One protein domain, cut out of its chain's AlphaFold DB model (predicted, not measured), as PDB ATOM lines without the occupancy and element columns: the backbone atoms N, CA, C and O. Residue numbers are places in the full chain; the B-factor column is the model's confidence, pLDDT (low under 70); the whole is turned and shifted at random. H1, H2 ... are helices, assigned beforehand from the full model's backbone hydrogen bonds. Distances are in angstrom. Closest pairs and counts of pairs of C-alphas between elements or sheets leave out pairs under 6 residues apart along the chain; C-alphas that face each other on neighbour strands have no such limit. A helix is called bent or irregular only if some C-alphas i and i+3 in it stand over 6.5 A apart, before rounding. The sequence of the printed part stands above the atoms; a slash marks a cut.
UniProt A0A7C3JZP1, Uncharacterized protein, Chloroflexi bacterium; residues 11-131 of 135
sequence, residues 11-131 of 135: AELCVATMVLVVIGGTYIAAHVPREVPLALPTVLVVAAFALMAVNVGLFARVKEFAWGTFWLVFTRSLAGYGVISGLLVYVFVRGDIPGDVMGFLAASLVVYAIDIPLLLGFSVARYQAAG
ATOM      1  N   ALA A  11      67.764  -2.383 295.915       78.62
ATOM      2  CA  ALA A  11      66.799  -3.338 295.402       78.62
ATOM      3  C   ALA A  11      66.682  -3.269 293.875       78.62
ATOM      4  O   ALA A  11      66.659  -4.308 293.223       78.62
ATOM      5  N   GLU A  12      66.667  -2.064 293.300       81.50
ATOM      6  CA  GLU A  12      66.609  -1.875 291.846       81.50
ATOM      7  C   GLU A  12      67.859  -2.424 291.160       81.50
ATOM      8  O   GLU A  12      67.746  -3.122 290.154       81.50
ATOM      9  N   LEU A  13      69.042  -2.181 291.733       83.25
ATOM     10  CA  LEU A  13      70.305  -2.697 291.208       83.25
ATOM     11  C   LEU A  13      70.379  -4.228 291.282       83.25
ATOM     12  O   LEU A  13      70.763  -4.839 290.291       83.25
ATOM     13  N   CYS A  14      69.950  -4.852 292.389       81.62
ATOM     14  CA  CYS A  14      69.843  -6.317 292.490       81.62
ATOM     15  C   CYS A  14      68.855  -6.910 291.475       81.62
ATOM     16  O   CYS A  14      69.077  -7.975 290.913       81.62
ATOM     17  N   VAL A  15      67.725  -6.244 291.230       85.81
ATOM     18  CA  VAL A  15      66.774  -6.726 290.220       85.81
ATOM     19  C   VAL A  15      67.372  -6.578 288.820       85.81
ATOM     20  O   VAL A  15      67.243  -7.488 288.003       85.81
ATOM     21  N   ALA A  16      68.073  -5.477 288.545       86.00
ATOM     22  CA  ALA A  16      68.729  -5.251 287.263       86.00
ATOM     23  C   ALA A  16      69.806  -6.309 286.964       86.00
ATOM     24  O   ALA A  16      69.833  -6.843 285.852       86.00
ATOM     25  N   THR A  17      70.653  -6.661 287.938       81.38
ATOM     26  CA  THR A  17      71.659  -7.732 287.796       81.38
ATOM     27  C   THR A  17      71.008  -9.080 287.505       81.38
ATOM     28  O   THR A  17      71.426  -9.772 286.575       81.38
ATOM     29  N   MET A  18      69.936  -9.426 288.221       84.94
ATOM     30  CA  MET A  18      69.180 -10.656 287.972       84.94
ATOM     31  C   MET A  18      68.583 -10.671 286.559       84.94
ATOM     32  O   MET A  18      68.703 -11.671 285.859       84.94
ATOM     33  N   VAL A  19      67.998  -9.563 286.093       89.38
ATOM     34  CA  VAL A  19      67.440  -9.457 284.732       89.38
ATOM     35  C   VAL A  19      68.519  -9.650 283.662       89.38
ATOM     36  O   VAL A  19      68.302 -10.407 282.716       89.38
ATOM     37  N   LEU A  20      69.692  -9.027 283.818       82.44
ATOM     38  CA  LEU A  20      70.834  -9.196 282.904       82.44
ATOM     39  C   LEU A  20      71.241 -10.670 282.769       82.44
ATOM     40  O   LEU A  20      71.437 -11.169 281.658       82.44
ATOM     41  N   VAL A  21      71.314 -11.377 283.896       86.06
ATOM     42  CA  VAL A  21      71.639 -12.805 283.940       86.06
ATOM     43  C   VAL A  21      70.545 -13.658 283.282       86.06
ATOM     44  O   VAL A  21      70.863 -14.538 282.480       86.06
ATOM     45  N   VAL A  22      69.261 -13.381 283.544       87.31
ATOM     46  CA  VAL A  22      68.134 -14.091 282.900       87.31
ATOM     47  C   VAL A  22      68.173 -13.928 281.384       87.31
ATOM     48  O   VAL A  22      67.979 -14.907 280.661       87.31
ATOM     49  N   ILE A  23      68.445 -12.717 280.892       87.12
ATOM     50  CA  ILE A  23      68.561 -12.447 279.454       87.12
ATOM     51  C   ILE A  23      69.700 -13.278 278.854       87.12
ATOM     52  O   ILE A  23      69.494 -13.939 277.837       87.12
ATOM     53  N   GLY A  24      70.868 -13.313 279.504       81.06
ATOM     54  CA  GLY A  24      71.999 -14.132 279.060       81.06
ATOM     55  C   GLY A  24      71.671 -15.630 279.015       81.06
ATOM     56  O   GLY A  24      71.962 -16.295 278.022       81.06
ATOM     57  N   GLY A  25      70.997 -16.154 280.044       80.69
ATOM     58  CA  GLY A  25      70.606 -17.565 280.101       80.69
ATOM     59  C   GLY A  25      69.556 -17.926 279.051       80.69
ATOM     60  O   GLY A  25      69.669 -18.952 278.381       80.69
ATOM     61  N   THR A  26      68.573 -17.047 278.842       83.12
ATOM     62  CA  THR A  26      67.538 -17.213 277.810       83.12
ATOM     63  C   THR A  26      68.146 -17.178 276.410       83.12
ATOM     64  O   THR A  26      67.764 -17.969 275.552       83.12
ATOM     65  N   TYR A  27      69.130 -16.302 276.180       81.44
ATOM     66  CA  TYR A  27      69.849 -16.224 274.910       81.44
ATOM     67  C   TYR A  27      70.582 -17.530 274.587       81.44
ATOM     68  O   TYR A  27      70.488 -18.017 273.461       81.44
ATOM     69  N   ILE A  28      71.254 -18.128 275.578       78.94
ATOM     70  CA  ILE A  28      71.912 -19.432 275.423       78.94
ATOM     71  C   ILE A  28      70.878 -20.530 275.134       78.94
ATOM     72  O   ILE A  28      71.049 -21.297 274.188       78.94
ATOM     73  N   ALA A  29      69.775 -20.571 275.890       77.88
ATOM     74  CA  ALA A  29      68.709 -21.554 275.694       77.88
ATOM     75  C   ALA A  29      68.071 -21.466 274.295       77.88
ATOM     76  O   ALA A  29      67.758 -22.489 273.692       77.88
ATOM     77  N   ALA A  30      67.926 -20.254 273.752       79.38
ATOM     78  CA  ALA A  30      67.366 -20.020 272.423       79.38
ATOM     79  C   ALA A  30      68.278 -20.481 271.268       79.38
ATOM     80  O   ALA A  30      67.795 -20.635 270.147       79.38
ATOM     81  N   HIS A  31      69.577 -20.691 271.514       72.19
ATOM     82  CA  HIS A  31      70.544 -21.069 270.477       72.19
ATOM     83  C   HIS A  31      70.837 -22.570 270.410       72.19
ATOM     84  O   HIS A  31      71.521 -22.999 269.486       72.19
ATOM     85  N   VAL A  32      70.282 -23.398 271.299       63.69
ATOM     86  CA  VAL A  32      70.419 -24.862 271.216       63.69
ATOM     87  C   VAL A  32      69.692 -25.363 269.950       63.69
ATOM     88  O   VAL A  32      68.491 -25.115 269.836       63.69
ATOM     89  N   PRO A  33      70.353 -26.032 268.971       59.72
ATOM     90  CA  PRO A  33      71.635 -26.750 269.038       59.72
ATOM     91  C   PRO A  33      72.791 -26.134 268.205       59.72
ATOM     92  O   PRO A  33      73.730 -26.842 267.850       59.72
ATOM     93  N   ARG A  34      72.722 -24.854 267.818       59.50
ATOM     94  CA  ARG A  34      73.791 -24.159 267.071       59.50
ATOM     95  C   ARG A  34      74.926 -23.709 267.998       59.50
ATOM     96  O   ARG A  34      74.705 -23.493 269.186       59.50
ATOM     97  N   GLU A  35      76.126 -23.539 267.433       59.62
ATOM     98  CA  GLU A  35      77.282 -22.944 268.118       59.62
ATOM     99  C   GLU A  35      76.864 -21.645 268.815       59.62
ATOM    100  O   GLU A  35      76.354 -20.723 268.177       59.62
ATOM    101  N   VAL A  36      77.024 -21.602 270.136       59.62
ATOM    102  CA  VAL A  36      76.580 -20.480 270.960       59.62
ATOM    103  C   VAL A  36      77.670 -19.406 270.918       59.62
ATOM    104  O   VAL A  36      78.762 -19.631 271.440       59.62
ATOM    105  N   PRO A  37      77.431 -18.217 270.334       67.88
ATOM    106  CA  PRO A  37      78.380 -17.117 270.438       67.88
ATOM    107  C   PRO A  37      78.375 -16.583 271.878       67.88
ATOM    108  O   PRO A  37      77.531 -15.780 272.273       67.88
ATOM    109  N   LEU A  38      79.342 -17.031 272.680       66.62
ATOM    110  CA  LEU A  38      79.462 -16.714 274.114       66.62
ATOM    111  C   LEU A  38      79.833 -15.255 274.399       66.62
ATOM    112  O   LEU A  38      79.728 -14.809 275.538       66.62
ATOM    113  N   ALA A  39      80.228 -14.495 273.377       76.81
ATOM    114  CA  ALA A  39      80.653 -13.107 273.524       76.81
ATOM    115  C   ALA A  39      79.591 -12.238 274.226       76.81
ATOM    116  O   ALA A  39      79.918 -11.487 275.142       76.81
ATOM    117  N   LEU A  40      78.315 -12.372 273.845       76.94
ATOM    118  CA  LEU A  40      77.226 -11.599 274.448       76.94
ATOM    119  C   LEU A  40      76.924 -12.040 275.900       76.94
ATOM    120  O   LEU A  40      76.938 -11.176 276.781       76.94
ATOM    121  N   PRO A  41      76.710 -13.339 276.202       75.75
ATOM    122  CA  PRO A  41      76.540 -13.818 277.576       75.75
ATOM    123  C   PRO A  41      77.679 -13.421 278.522       75.75
ATOM    124  O   PRO A  41      77.420 -13.013 279.654       75.75
ATOM    125  N   THR A  42      78.934 -13.492 278.069       78.19
ATOM    126  CA  THR A  42      80.091 -13.109 278.888       78.19
ATOM    127  C   THR A  42      80.068 -11.622 279.230       78.19
ATOM    128  O   THR A  42      80.253 -11.268 280.393       78.19
ATOM    129  N   VAL A  43      79.787 -10.744 278.260       84.19
ATOM    130  CA  VAL A  43      79.681  -9.295 278.512       84.19
ATOM    131  C   VAL A  43      78.552  -8.989 279.498       84.19
ATOM    132  O   VAL A  43      78.745  -8.187 280.413       84.19
ATOM    133  N   LEU A  44      77.404  -9.658 279.365       79.31
ATOM    134  CA  LEU A  44      76.266  -9.491 280.276       79.31
ATOM    135  C   LEU A  44      76.603  -9.921 281.710       79.31
ATOM    136  O   LEU A  44      76.262  -9.208 282.652       79.31
ATOM    137  N   VAL A  45      77.315 -11.039 281.887       81.25
ATOM    138  CA  VAL A  45      77.769 -11.494 283.211       81.25
ATOM    139  C   VAL A  45      78.772 -10.520 283.809       81.25
ATOM    140  O   VAL A  45      78.625 -10.137 284.966       81.25
ATOM    141  N   VAL A  46      79.762 -10.068 283.038       86.81
ATOM    142  CA  VAL A  46      80.744  -9.083 283.518       86.81
ATOM    143  C   VAL A  46      80.045  -7.790 283.949       86.81
ATOM    144  O   VAL A  46      80.349  -7.257 285.017       86.81
ATOM    145  N   ALA A  47      79.062  -7.320 283.176       85.50
ATOM    146  CA  ALA A  47      78.249  -6.163 283.537       85.50
ATOM    147  C   ALA A  47      77.432  -6.401 284.820       85.50
ATOM    148  O   ALA A  47      77.392  -5.526 285.686       85.50
ATOM    149  N   ALA A  48      76.834  -7.586 284.986       78.38
ATOM    150  CA  ALA A  48      76.102  -7.954 286.196       78.38
ATOM    151  C   ALA A  48      77.016  -7.983 287.434       78.38
ATOM    152  O   ALA A  48      76.659  -7.425 288.469       78.38
ATOM    153  N   PHE A  49      78.225  -8.542 287.326       84.12
ATOM    154  CA  PHE A  49      79.211  -8.523 288.413       84.12
ATOM    155  C   PHE A  49      79.656  -7.105 288.774       84.12
ATOM    156  O   PHE A  49      79.765  -6.780 289.956       84.12
ATOM    157  N   ALA A  50      79.895  -6.252 287.776       86.06
ATOM    158  CA  ALA A  50      80.258  -4.859 288.011       86.06
ATOM    159  C   ALA A  50      79.135  -4.106 288.743       86.06
ATOM    160  O   ALA A  50      79.393  -3.425 289.736       86.06
ATOM    161  N   LEU A  51      77.883  -4.281 288.308       81.75
ATOM    162  CA  LEU A  51      76.706  -3.705 288.962       81.75
ATOM    163  C   LEU A  51      76.527  -4.226 290.391       81.75
ATOM    164  O   LEU A  51      76.305  -3.428 291.299       81.75
ATOM    165  N   MET A  52      76.691  -5.532 290.614       81.06
ATOM    166  CA  MET A  52      76.641  -6.138 291.944       81.06
ATOM    167  C   MET A  52      77.719  -5.544 292.863       81.06
ATOM    168  O   MET A  52      77.426  -5.161 293.995       81.06
ATOM    169  N   ALA A  53      78.954  -5.390 292.378       83.88
ATOM    170  CA  ALA A  53      80.042  -4.794 293.151       83.88
ATOM    171  C   ALA A  53      79.764  -3.324 293.509       83.88
ATOM    172  O   ALA A  53      79.975  -2.914 294.654       83.88
ATOM    173  N   VAL A  54      79.239  -2.539 292.560       85.56
ATOM    174  CA  VAL A  54      78.796  -1.157 292.808       85.56
ATOM    175  C   VAL A  54      77.683  -1.133 293.850       85.56
ATOM    176  O   VAL A  54      77.726  -0.307 294.761       85.56
ATOM    177  N   ASN A  55      76.722  -2.051 293.759       78.56
ATOM    178  CA  ASN A  55      75.604  -2.138 294.685       78.56
ATOM    179  C   ASN A  55      76.065  -2.438 296.119       78.56
ATOM    180  O   ASN A  55      75.710  -1.724 297.056       78.56
ATOM    181  N   VAL A  56      76.937  -3.436 296.282       78.44
ATOM    182  CA  VAL A  56      77.557  -3.772 297.572       78.44
ATOM    183  C   VAL A  56      78.349  -2.582 298.120       78.44
ATOM    184  O   VAL A  56      78.237  -2.260 299.301       78.44
ATOM    185  N   GLY A  57      79.104  -1.882 297.269       79.88
ATOM    186  CA  GLY A  57      79.858  -0.688 297.657       79.88
ATOM    187  C   GLY A  57      78.968   0.484 298.084       79.88
ATOM    188  O   GLY A  57      79.284   1.172 299.056       79.88
ATOM    189  N   LEU A  58      77.846   0.701 297.395       77.44
ATOM    190  CA  LEU A  58      76.864   1.728 297.740       77.44
ATOM    191  C   LEU A  58      76.168   1.388 299.064       77.44
ATOM    192  O   LEU A  58      76.040   2.249 299.933       77.44
ATOM    193  N   PHE A  59      75.785   0.122 299.242       66.75
ATOM    194  CA  PHE A  59      75.153  -0.378 300.458       66.75
ATOM    195  C   PHE A  59      76.084  -0.292 301.676       66.75
ATOM    196  O   PHE A  59      75.674   0.180 302.734       66.75
ATOM    197  N   ALA A  60      77.366  -0.634 301.517       72.88
ATOM    198  CA  ALA A  60      78.372  -0.519 302.575       72.88
ATOM    199  C   ALA A  60      78.557   0.917 303.105       72.88
ATOM    200  O   ALA A  60      79.055   1.111 304.213       72.88
ATOM    201  N   ARG A  61      78.152   1.940 302.338       71.00
ATOM    202  CA  ARG A  61      78.228   3.351 302.754       71.00
ATOM    203  C   ARG A  61      77.025   3.820 303.576       71.00
ATOM    204  O   ARG A  61      77.058   4.937 304.095       71.00
ATOM    205  N   VAL A  62      75.986   3.001 303.735       69.38
ATOM    206  CA  VAL A  62      74.772   3.358 304.482       69.38
ATOM    207  C   VAL A  62      75.011   3.166 305.983       69.38
ATOM    208  O   VAL A  62      75.008   2.050 306.496       69.38
ATOM    209  N   LYS A  63      75.242   4.262 306.715       54.19
ATOM    210  CA  LYS A  63      75.566   4.215 308.156       54.19
ATOM    211  C   LYS A  63      74.347   4.110 309.085       54.19
ATOM    212  O   LYS A  63      74.480   3.544 310.164       54.19
ATOM    213  N   GLU A  64      73.171   4.588 308.681       59.50
ATOM    214  CA  GLU A  64      71.936   4.554 309.492       59.50
ATOM    215  C   GLU A  64      71.150   3.245 309.294       59.50
ATOM    216  O   GLU A  64      70.010   3.248 308.834       59.50
ATOM    217  N   PHE A  65      71.770   2.098 309.581       59.66
ATOM    218  CA  PHE A  65      71.144   0.794 309.346       59.66
ATOM    219  C   PHE A  65      71.307  -0.149 310.538       59.66
ATOM    220  O   PHE A  65      72.311  -0.107 311.250       59.66
ATOM    221  N   ALA A  66      70.330  -1.036 310.747       69.19
ATOM    222  CA  ALA A  66      70.369  -2.081 311.770       69.19
ATOM    223  C   ALA A  66      71.349  -3.205 311.369       69.19
ATOM    224  O   ALA A  66      70.955  -4.332 311.064       69.19
ATOM    225  N   TRP A  67      72.647  -2.880 311.349       72.50
ATOM    226  CA  TRP A  67      73.734  -3.745 310.879       72.50
ATOM    227  C   TRP A  67      73.790  -5.100 311.596       72.50
ATOM    228  O   TRP A  67      74.097  -6.104 310.958       72.50
ATOM    229  N   GLY A  68      73.440  -5.163 312.886       75.88
ATOM    230  CA  GLY A  68      73.389  -6.424 313.638       75.88
ATOM    231  C   GLY A  68      72.364  -7.412 313.074       75.88
ATOM    232  O   GLY A  68      72.702  -8.558 312.777       75.88
ATOM    233  N   THR A  69      71.129  -6.955 312.848       75.75
ATOM    234  CA  THR A  69      70.069  -7.768 312.233       75.75
ATOM    235  C   THR A  69      70.403  -8.104 310.781       75.75
ATOM    236  O   THR A  69      70.194  -9.238 310.350       75.75
ATOM    237  N   PHE A  70      70.967  -7.145 310.037       77.75
ATOM    238  CA  PHE A  70      71.404  -7.365 308.662       77.75
ATOM    239  C   PHE A  70      72.406  -8.519 308.572       77.75
ATOM    240  O   PHE A  70      72.156  -9.461 307.833       77.75
ATOM    241  N   TRP A  71      73.499  -8.487 309.344       78.12
ATOM    242  CA  TRP A  71      74.526  -9.532 309.296       78.12
ATOM    243  C   TRP A  71      73.992 -10.895 309.728       78.12
ATOM    244  O   TRP A  71      74.330 -11.907 309.118       78.12
ATOM    245  N   LEU A  72      73.107 -10.930 310.727       84.06
ATOM    246  CA  LEU A  72      72.479 -12.171 311.167       84.06
ATOM    247  C   LEU A  72      71.665 -12.824 310.039       84.06
ATOM    248  O   LEU A  72      71.836 -14.014 309.773       84.06
ATOM    249  N   VAL A  73      70.811 -12.058 309.358       85.31
ATOM    250  CA  VAL A  73      70.010 -12.570 308.235       85.31
ATOM    251  C   VAL A  73      70.902 -12.866 307.036       85.31
ATOM    252  O   VAL A  73      70.828 -13.958 306.482       85.31
ATOM    253  N   PHE A  74      71.792 -11.943 306.679       83.50
ATOM    254  CA  PHE A  74      72.688 -12.061 305.535       83.50
ATOM    255  C   PHE A  74      73.547 -13.319 305.621       83.50
ATOM    256  O   PHE A  74      73.535 -14.108 304.688       83.50
ATOM    257  N   THR A  75      74.233 -13.574 306.739       84.94
ATOM    258  CA  THR A  75      75.085 -14.765 306.880       84.94
ATOM    259  C   THR A  75      74.274 -16.060 306.848       84.94
ATOM    260  O   THR A  75      74.700 -17.038 306.232       84.94
ATOM    261  N   ARG A  76      73.089 -16.088 307.475       89.00
ATOM    262  CA  ARG A  76      72.222 -17.280 307.471       89.00
ATOM    263  C   ARG A  76      71.664 -17.562 306.081       89.00
ATOM    264  O   ARG A  76      71.702 -18.705 305.631       89.00
ATOM    265  N   SER A  77      71.199 -16.526 305.392       88.19
ATOM    266  CA  SER A  77      70.746 -16.622 304.010       88.19
ATOM    267  C   SER A  77      71.898 -17.021 303.091       88.19
ATOM    268  O   SER A  77      71.747 -17.967 302.330       88.19
ATOM    269  N   LEU A  78      73.066 -16.390 303.207       87.81
ATOM    270  CA  LEU A  78      74.240 -16.694 302.390       87.81
ATOM    271  C   LEU A  78      74.680 -18.152 302.543       87.81
ATOM    272  O   LEU A  78      74.998 -18.791 301.547       87.81
ATOM    273  N   ALA A  79      74.633 -18.714 303.754       92.00
ATOM    274  CA  ALA A  79      74.907 -20.133 303.962       92.00
ATOM    275  C   ALA A  79      73.907 -21.028 303.206       92.00
ATOM    276  O   ALA A  79      74.314 -21.953 302.507       92.00
ATOM    277  N   GLY A  80      72.606 -20.730 303.289       92.00
ATOM    278  CA  GLY A  80      71.575 -21.482 302.566       92.00
ATOM    279  C   GLY A  80      71.717 -21.380 301.045       92.00
ATOM    280  O   GLY A  80      71.714 -22.393 300.347       92.00
ATOM    281  N   TYR A  81      71.909 -20.166 300.526       89.31
ATOM    282  CA  TYR A  81      72.116 -19.928 299.094       89.31
ATOM    283  C   TYR A  81      73.447 -20.502 298.594       89.31
ATOM    284  O   TYR A  81      73.518 -20.986 297.464       89.31
ATOM    285  N   GLY A  82      74.478 -20.539 299.436       91.25
ATOM    286  CA  GLY A  82      75.734 -21.238 299.163       91.25
ATOM    287  C   GLY A  82      75.528 -22.742 298.978       91.25
ATOM    288  O   GLY A  82      76.030 -23.320 298.020       91.25
ATOM    289  N   VAL A  83      74.720 -23.373 299.834       95.12
ATOM    290  CA  VAL A  83      74.377 -24.799 299.690       95.12
ATOM    291  C   VAL A  83      73.594 -25.055 298.400       95.12
ATOM    292  O   VAL A  83      73.938 -25.965 297.647       95.12
ATOM    293  N   ILE A  84      72.572 -24.243 298.109       90.00
ATOM    294  CA  ILE A  84      71.743 -24.400 296.901       90.00
ATOM    295  C   ILE A  84      72.579 -24.196 295.633       90.00
ATOM    296  O   ILE A  84      72.518 -25.013 294.716       90.00
ATOM    297  N   SER A  85      73.383 -23.131 295.579       91.00
ATOM    298  CA  SER A  85      74.260 -22.864 294.435       91.00
ATOM    299  C   SER A  85      75.300 -23.965 294.251       91.00
ATOM    300  O   SER A  85      75.489 -24.424 293.128       91.00
ATOM    301  N   GLY A  86      75.902 -24.470 295.331       90.88
ATOM    302  CA  GLY A  86      76.820 -25.607 295.274       90.88
ATOM    303  C   GLY A  86      76.165 -26.866 294.702       90.88
ATOM    304  O   GLY A  86      76.747 -27.531 293.845       90.88
ATOM    305  N   LEU A  87      74.926 -27.159 295.107       94.62
ATOM    306  CA  LEU A  87      74.160 -28.279 294.557       94.62
ATOM    307  C   LEU A  87      73.880 -28.092 293.059       94.62
ATOM    308  O   LEU A  87      74.009 -29.042 292.291       94.62
ATOM    309  N   LEU A  88      73.538 -26.877 292.627       91.50
ATOM    310  CA  LEU A  88      73.291 -26.579 291.214       91.50
ATOM    311  C   LEU A  88      74.569 -26.683 290.372       91.50
ATOM    312  O   LEU A  88      74.535 -27.277 289.298       91.50
ATOM    313  N   VAL A  89      75.707 -26.202 290.880       89.12
ATOM    314  CA  VAL A  89      77.010 -26.407 290.226       89.12
ATOM    315  C   VAL A  89      77.319 -27.900 290.100       89.12
ATOM    316  O   VAL A  89      77.726 -28.344 289.031       89.12
ATOM    317  N   TYR A  90      77.075 -28.694 291.148       89.75
ATOM    318  CA  TYR A  90      77.257 -30.146 291.090       89.75
ATOM    319  C   TYR A  90      76.388 -30.797 290.002       89.75
ATOM    320  O   TYR A  90      76.871 -31.646 289.252       89.75
ATOM    321  N   VAL A  91      75.128 -30.369 289.870       91.12
ATOM    322  CA  VAL A  91      74.230 -30.834 288.803       91.12
ATOM    323  C   VAL A  91      74.767 -30.461 287.420       91.12
ATOM    324  O   VAL A  91      74.740 -31.305 286.531       91.12
ATOM    325  N   PHE A  92      75.299 -29.252 287.229       87.50
ATOM    326  CA  PHE A  92      75.876 -28.843 285.941       87.50
ATOM    327  C   PHE A  92      77.104 -29.668 285.568       87.50
ATOM    328  O   PHE A  92      77.207 -30.127 284.433       87.50
ATOM    329  N   VAL A  93      77.993 -29.913 286.534       88.19
ATOM    330  CA  VAL A  93      79.177 -30.760 286.340       88.19
ATOM    331  C   VAL A  93      78.769 -32.189 285.983       88.19
ATOM    332  O   VAL A  93      79.403 -32.818 285.144       88.19
ATOM    333  N   ARG A  94      77.708 -32.716 286.607       90.31
ATOM    334  CA  ARG A  94      77.241 -34.083 286.353       90.31
ATOM    335  C   ARG A  94      76.376 -34.218 285.097       90.31
ATOM    336  O   ARG A  94      76.231 -35.327 284.598       90.31
ATOM    337  N   GLY A  95      75.787 -33.125 284.627       84.12
ATOM    338  CA  GLY A  95      74.898 -33.080 283.466       84.12
ATOM    339  C   GLY A  95      75.606 -32.916 282.122       84.12
ATOM    340  O   GLY A  95      74.925 -32.590 281.155       84.12
ATOM    341  N   ASP A  96      76.934 -33.081 282.070       78.00
ATOM    342  CA  ASP A  96      77.764 -32.924 280.863       78.00
ATOM    343  C   ASP A  96      77.482 -31.612 280.103       78.00
ATOM    344  O   ASP A  96      77.465 -31.556 278.872       78.00
ATOM    345  N   ILE A  97      77.241 -30.526 280.850       79.62
ATOM    346  CA  ILE A  97      77.025 -29.204 280.264       79.62
ATOM    347  C   ILE A  97      78.333 -28.745 279.599       79.62
ATOM    348  O   ILE A  97      79.384 -28.804 280.244       79.62
ATOM    349  N   PRO A  98      78.289 -28.249 278.345       81.62
ATOM    350  CA  PRO A  98      79.455 -27.671 277.686       81.62
ATOM    351  C   PRO A  98      80.173 -26.662 278.597       81.62
ATOM    352  O   PRO A  98      79.533 -25.830 279.245       81.62
ATOM    353  N   GLY A  99      81.502 -26.768 278.713       76.56
ATOM    354  CA  GLY A  99      82.277 -26.031 279.727       76.56
ATOM    355  C   GLY A  99      82.182 -24.505 279.603       76.56
ATOM    356  O   GLY A  99      82.263 -23.779 280.594       76.56
ATOM    357  N   ASP A 100      81.945 -24.026 278.390       76.31
ATOM    358  CA  ASP A 100      81.652 -22.643 278.042       76.31
ATOM    359  C   ASP A 100      80.306 -22.149 278.604       76.31
ATOM    360  O   ASP A 100      80.239 -21.092 279.238       76.31
ATOM    361  N   VAL A 101      79.244 -22.943 278.456       82.38
ATOM    362  CA  VAL A 101      77.924 -22.688 279.059       82.38
ATOM    363  C   VAL A 101      77.999 -22.829 280.583       82.38
ATOM    364  O   VAL A 101      77.424 -22.019 281.315       82.38
ATOM    365  N   MET A 102      78.751 -23.812 281.084       84.62
ATOM    366  CA  MET A 102      78.943 -24.043 282.517       84.62
ATOM    367  C   MET A 102      79.554 -22.820 283.207       84.62
ATOM    368  O   MET A 102      79.092 -22.440 284.282       84.62
ATOM    369  N   GLY A 103      80.541 -22.172 282.581       84.50
ATOM    370  CA  GLY A 103      81.150 -20.950 283.107       84.50
ATOM    371  C   GLY A 103      80.131 -19.828 283.306       84.50
ATOM    372  O   GLY A 103      80.073 -19.227 284.380       84.50
ATOM    373  N   PHE A 104      79.267 -19.592 282.312       86.00
ATOM    374  CA  PHE A 104      78.185 -18.610 282.413       86.00
ATOM    375  C   PHE A 104      77.191 -18.962 283.529       86.00
ATOM    376  O   PHE A 104      76.842 -18.104 284.344       86.00
ATOM    377  N   LEU A 105      76.741 -20.218 283.590       87.75
ATOM    378  CA  LEU A 105      75.755 -20.665 284.576       87.75
ATOM    379  C   LEU A 105      76.308 -20.613 286.006       87.75
ATOM    380  O   LEU A 105      75.621 -20.156 286.917       87.75
ATOM    381  N   ALA A 106      77.563 -21.017 286.207       89.44
ATOM    382  CA  ALA A 106      78.232 -20.928 287.500       89.44
ATOM    383  C   ALA A 106      78.416 -19.468 287.940       89.44
ATOM    384  O   ALA A 106      78.120 -19.121 289.082       89.44
ATOM    385  N   ALA A 107      78.834 -18.588 287.027       87.69
ATOM    386  CA  ALA A 107      78.971 -17.162 287.306       87.69
ATOM    387  C   ALA A 107      77.615 -16.518 287.660       87.69
ATOM    388  O   ALA A 107      77.512 -15.751 288.615       87.69
ATOM    389  N   SER A 108      76.556 -16.906 286.950       87.00
ATOM    390  CA  SER A 108      75.174 -16.508 287.226       87.00
ATOM    391  C   SER A 108      74.720 -16.938 288.624       87.00
ATOM    392  O   SER A 108      74.131 -16.145 289.356       87.00
ATOM    393  N   LEU A 109      75.038 -18.174 289.030       90.06
ATOM    394  CA  LEU A 109      74.723 -18.674 290.370       90.06
ATOM    395  C   LEU A 109      75.387 -17.857 291.471       90.06
ATOM    396  O   LEU A 109      74.762 -17.637 292.502       90.06
ATOM    397  N   VAL A 110      76.617 -17.387 291.258       91.06
ATOM    398  CA  VAL A 110      77.305 -16.520 292.223       91.06
ATOM    399  C   VAL A 110      76.562 -15.194 292.385       91.06
ATOM    400  O   VAL A 110      76.334 -14.775 293.517       91.06
ATOM    401  N   VAL A 111      76.128 -14.574 291.282       88.31
ATOM    402  CA  VAL A 111      75.333 -13.332 291.321       88.31
ATOM    403  C   VAL A 111      74.052 -13.550 292.130       88.31
ATOM    404  O   VAL A 111      73.817 -12.854 293.116       88.31
ATOM    405  N   TYR A 112      73.273 -14.586 291.807       86.75
ATOM    406  CA  TYR A 112      72.048 -14.914 292.547       86.75
ATOM    407  C   TYR A 112      72.294 -15.247 294.022       86.75
ATOM    408  O   TYR A 112      71.525 -14.830 294.890       86.75
ATOM    409  N   ALA A 113      73.354 -16.003 294.317       90.94
ATOM    410  CA  ALA A 113      73.693 -16.409 295.673       90.94
ATOM    411  C   ALA A 113      74.071 -15.222 296.567       90.94
ATOM    412  O   ALA A 113      74.000 -15.355 297.785       90.94
ATOM    413  N   ILE A 114      74.443 -14.080 295.986       88.12
ATOM    414  CA  ILE A 114      74.790 -12.851 296.706       88.12
ATOM    415  C   ILE A 114      73.613 -11.868 296.720       88.12
ATOM    416  O   ILE A 114      73.264 -11.359 297.789       88.12
ATOM    417  N   ASP A 115      72.968 -11.632 295.575       85.19
ATOM    418  CA  ASP A 115      71.882 -10.656 295.447       85.19
ATOM    419  C   ASP A 115      70.669 -11.020 296.309       85.19
ATOM    420  O   ASP A 115      70.072 -10.142 296.937       85.19
ATOM    421  N   ILE A 116      70.315 -12.307 296.416       87.44
ATOM    422  CA  ILE A 116      69.160 -12.701 297.227       87.44
ATOM    423  C   ILE A 116      69.403 -12.472 298.730       87.44
ATOM    424  O   ILE A 116      68.579 -11.799 299.357       87.44
ATOM    425  N   PRO A 117      70.500 -12.955 299.353       86.38
ATOM    426  CA  PRO A 117      70.810 -12.600 300.738       86.38
ATOM    427  C   PRO A 117      70.917 -11.093 300.974       86.38
ATOM    428  O   PRO A 117      70.482 -10.620 302.025       86.38
ATOM    429  N   LEU A 118      71.452 -10.335 300.009       84.31
ATOM    430  CA  LEU A 118      71.550  -8.878 300.096       84.31
ATOM    431  C   LEU A 118      70.158  -8.227 300.151       84.31
ATOM    432  O   LEU A 118      69.892  -7.421 301.046       84.31
ATOM    433  N   LEU A 119      69.241  -8.631 299.265       84.38
ATOM    434  CA  LEU A 119      67.844  -8.180 299.252       84.38
ATOM    435  C   LEU A 119      67.089  -8.554 300.530       84.38
ATOM    436  O   LEU A 119      66.327  -7.736 301.056       84.38
ATOM    437  N   LEU A 120      67.283  -9.775 301.032       84.75
ATOM    438  CA  LEU A 120      66.646 -10.252 302.261       84.75
ATOM    439  C   LEU A 120      67.150  -9.472 303.478       84.75
ATOM    440  O   LEU A 120      66.341  -8.961 304.254       84.75
ATOM    441  N   GLY A 121      68.469  -9.312 303.609       81.88
ATOM    442  CA  GLY A 121      69.079  -8.518 304.672       81.88
ATOM    443  C   GLY A 121      68.608  -7.065 304.635       81.88
ATOM    444  O   GLY A 121      68.180  -6.529 305.661       81.88
ATOM    445  N   PHE A 122      68.613  -6.439 303.451       80.31
ATOM    446  CA  PHE A 122      68.107  -5.080 303.254       80.31
ATOM    447  C   PHE A 122      66.629  -4.965 303.637       80.31
ATOM    448  O   PHE A 122      66.235  -4.036 304.343       80.31
ATOM    449  N   SER A 123      65.811  -5.932 303.215       80.25
ATOM    450  CA  SER A 123      64.376  -5.944 303.490       80.25
ATOM    451  C   SER A 123      64.066  -6.074 304.976       80.25
ATOM    452  O   SER A 123      63.218  -5.347 305.481       80.25
ATOM    453  N   VAL A 124      64.758  -6.940 305.713       79.31
ATOM    454  CA  VAL A 124      64.523  -7.069 307.158       79.31
ATOM    455  C   VAL A 124      64.964  -5.808 307.899       79.31
ATOM    456  O   VAL A 124      64.223  -5.281 308.730       79.31
ATOM    457  N   ALA A 125      66.143  -5.281 307.576       74.56
ATOM    458  CA  ALA A 125      66.687  -4.122 308.267       74.56
ATOM    459  C   ALA A 125      65.906  -2.825 307.977       74.56
ATOM    460  O   ALA A 125      65.712  -2.033 308.900       74.56
ATOM    461  N   ARG A 126      65.354  -2.637 306.763       70.44
ATOM    462  CA  ARG A 126      64.451  -1.501 306.483       70.44
ATOM    463  C   ARG A 126      63.143  -1.576 307.275       70.44
ATOM    464  O   ARG A 126      62.627  -0.539 307.673       70.44
ATOM    465  N   TYR A 127      62.605  -2.777 307.515       66.56
ATOM    466  CA  TYR A 127      61.377  -2.937 308.302       66.56
ATOM    467  C   TYR A 127      61.617  -2.754 309.803       66.56
ATOM    468  O   TYR A 127      60.745  -2.220 310.480       66.56
ATOM    469  N   GLN A 128      62.790  -3.129 310.325       63.97
ATOM    470  CA  GLN A 128      63.132  -2.852 311.724       63.97
ATOM    471  C   GLN A 128      63.437  -1.371 311.979       63.97
ATOM    472  O   GLN A 128      63.030  -0.851 313.009       63.97
ATOM    473  N   ALA A 129      64.072  -0.665 311.035       57.31
ATOM    474  CA  ALA A 129      64.301   0.780 311.149       57.31
ATOM    475  C   ALA A 129      62.997   1.611 311.144       57.31
ATOM    476  O   ALA A 129      62.983   2.735 311.635       57.31
ATOM    477  N   ALA A 130      61.901   1.060 310.611       56.59
ATOM    478  CA  ALA A 130      60.583   1.696 310.584       56.59
ATOM    479  C   ALA A 130      59.721   1.425 311.838       56.59
ATOM    480  O   ALA A 130      58.598   1.919 311.906       56.59
ATOM    481  N   GLY A 131      60.202   0.641 312.812       48.25
ATOM    482  CA  GLY A 131      59.503   0.394 314.079       48.25
ATOM    483  C   GLY A 131      60.251   1.024 315.253       48.25
ATOM    484  O   GLY A 131      61.372   0.607 315.541       48.25
TER     485      GLY A 131
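AT A GLANCE: This is residues 11 to 131 of the 135 residues of an uncharacterized protein of Chloroflexi bacterium (UniProt A0A7C3JZP1). Four long helices run lengthwise in a rod made of two helical hairpins, H1 with H2 and H3 with H4. H1, H2 and H4 form a three-helix bundle, triangular in cross-section, and H3 packs on H4 alone, away from H1 and H2. The printed part has 121 residues, with the named helices H1, H2, H3 and H4 in chain order and no named strand; the class is all helix. It is only just compact, close to loose, with a radius of gyration of the C-alphas of 16.2 A and spans of 55 by 25 by 18 A.

HOW THE PARTS SIT: H1, residues 11 to 31, and H2, residues 39 to 60, touch and form a hairpin, opposite ways at a shallow tilt of 13 degrees; their closest C-alphas, Thr 17 and Ala 48, are 4.7 A apart. H3, residues 67 to 94, and H4, residues 99 to 129, touch and form a second hairpin, opposite ways at a shallow tilt of 20 degrees, with the C-alphas of Phe 70 and Gly 121 closest at 4.8 A. H4 is the hub and also touches H1, opposite ways at a shallow tilt of 23 degrees, closest at the C-alphas of Cys 14 and Asp 115, 5.6 A. With residues 104 to 115 alone H4 touches H2, the same way at a shallow tilt of 24 degrees, closest at the C-alphas of Thr 42 and Phe 104, 6.8 A. H3 is apart from H1 and H2. Every O i to N i+4 pair is within hydrogen-bond range in H1, H2 and H3, and 25 of 27 are in H4.

IN THESE COORDINATES: H1 begins at C-alpha 11 (66.799, -3.338, 295.402) and is 30.8 A long; H2 is 31.7 A, H3 39.2 A. H4, 45.0 A, ends at C-alpha 129 (64.301, 0.780, 311.149); it is neither bent nor irregular, but only just: C-alphas 113 and 116 are 6.1 A apart.

THE WHOLE: The two C-alphas farthest apart, those of Arg 34 and Gly 131, are 54.9 A apart. The printed part has no cut; the link from H3 to H4 is tight, the other two are short, and residues 30 to 35, of which 30 and 31 belong to H1, stand free. The mean pLDDT of the printed part is 80.3, with residues 32 to 38, 59, 62 to 66 and 127 to 131 under 70.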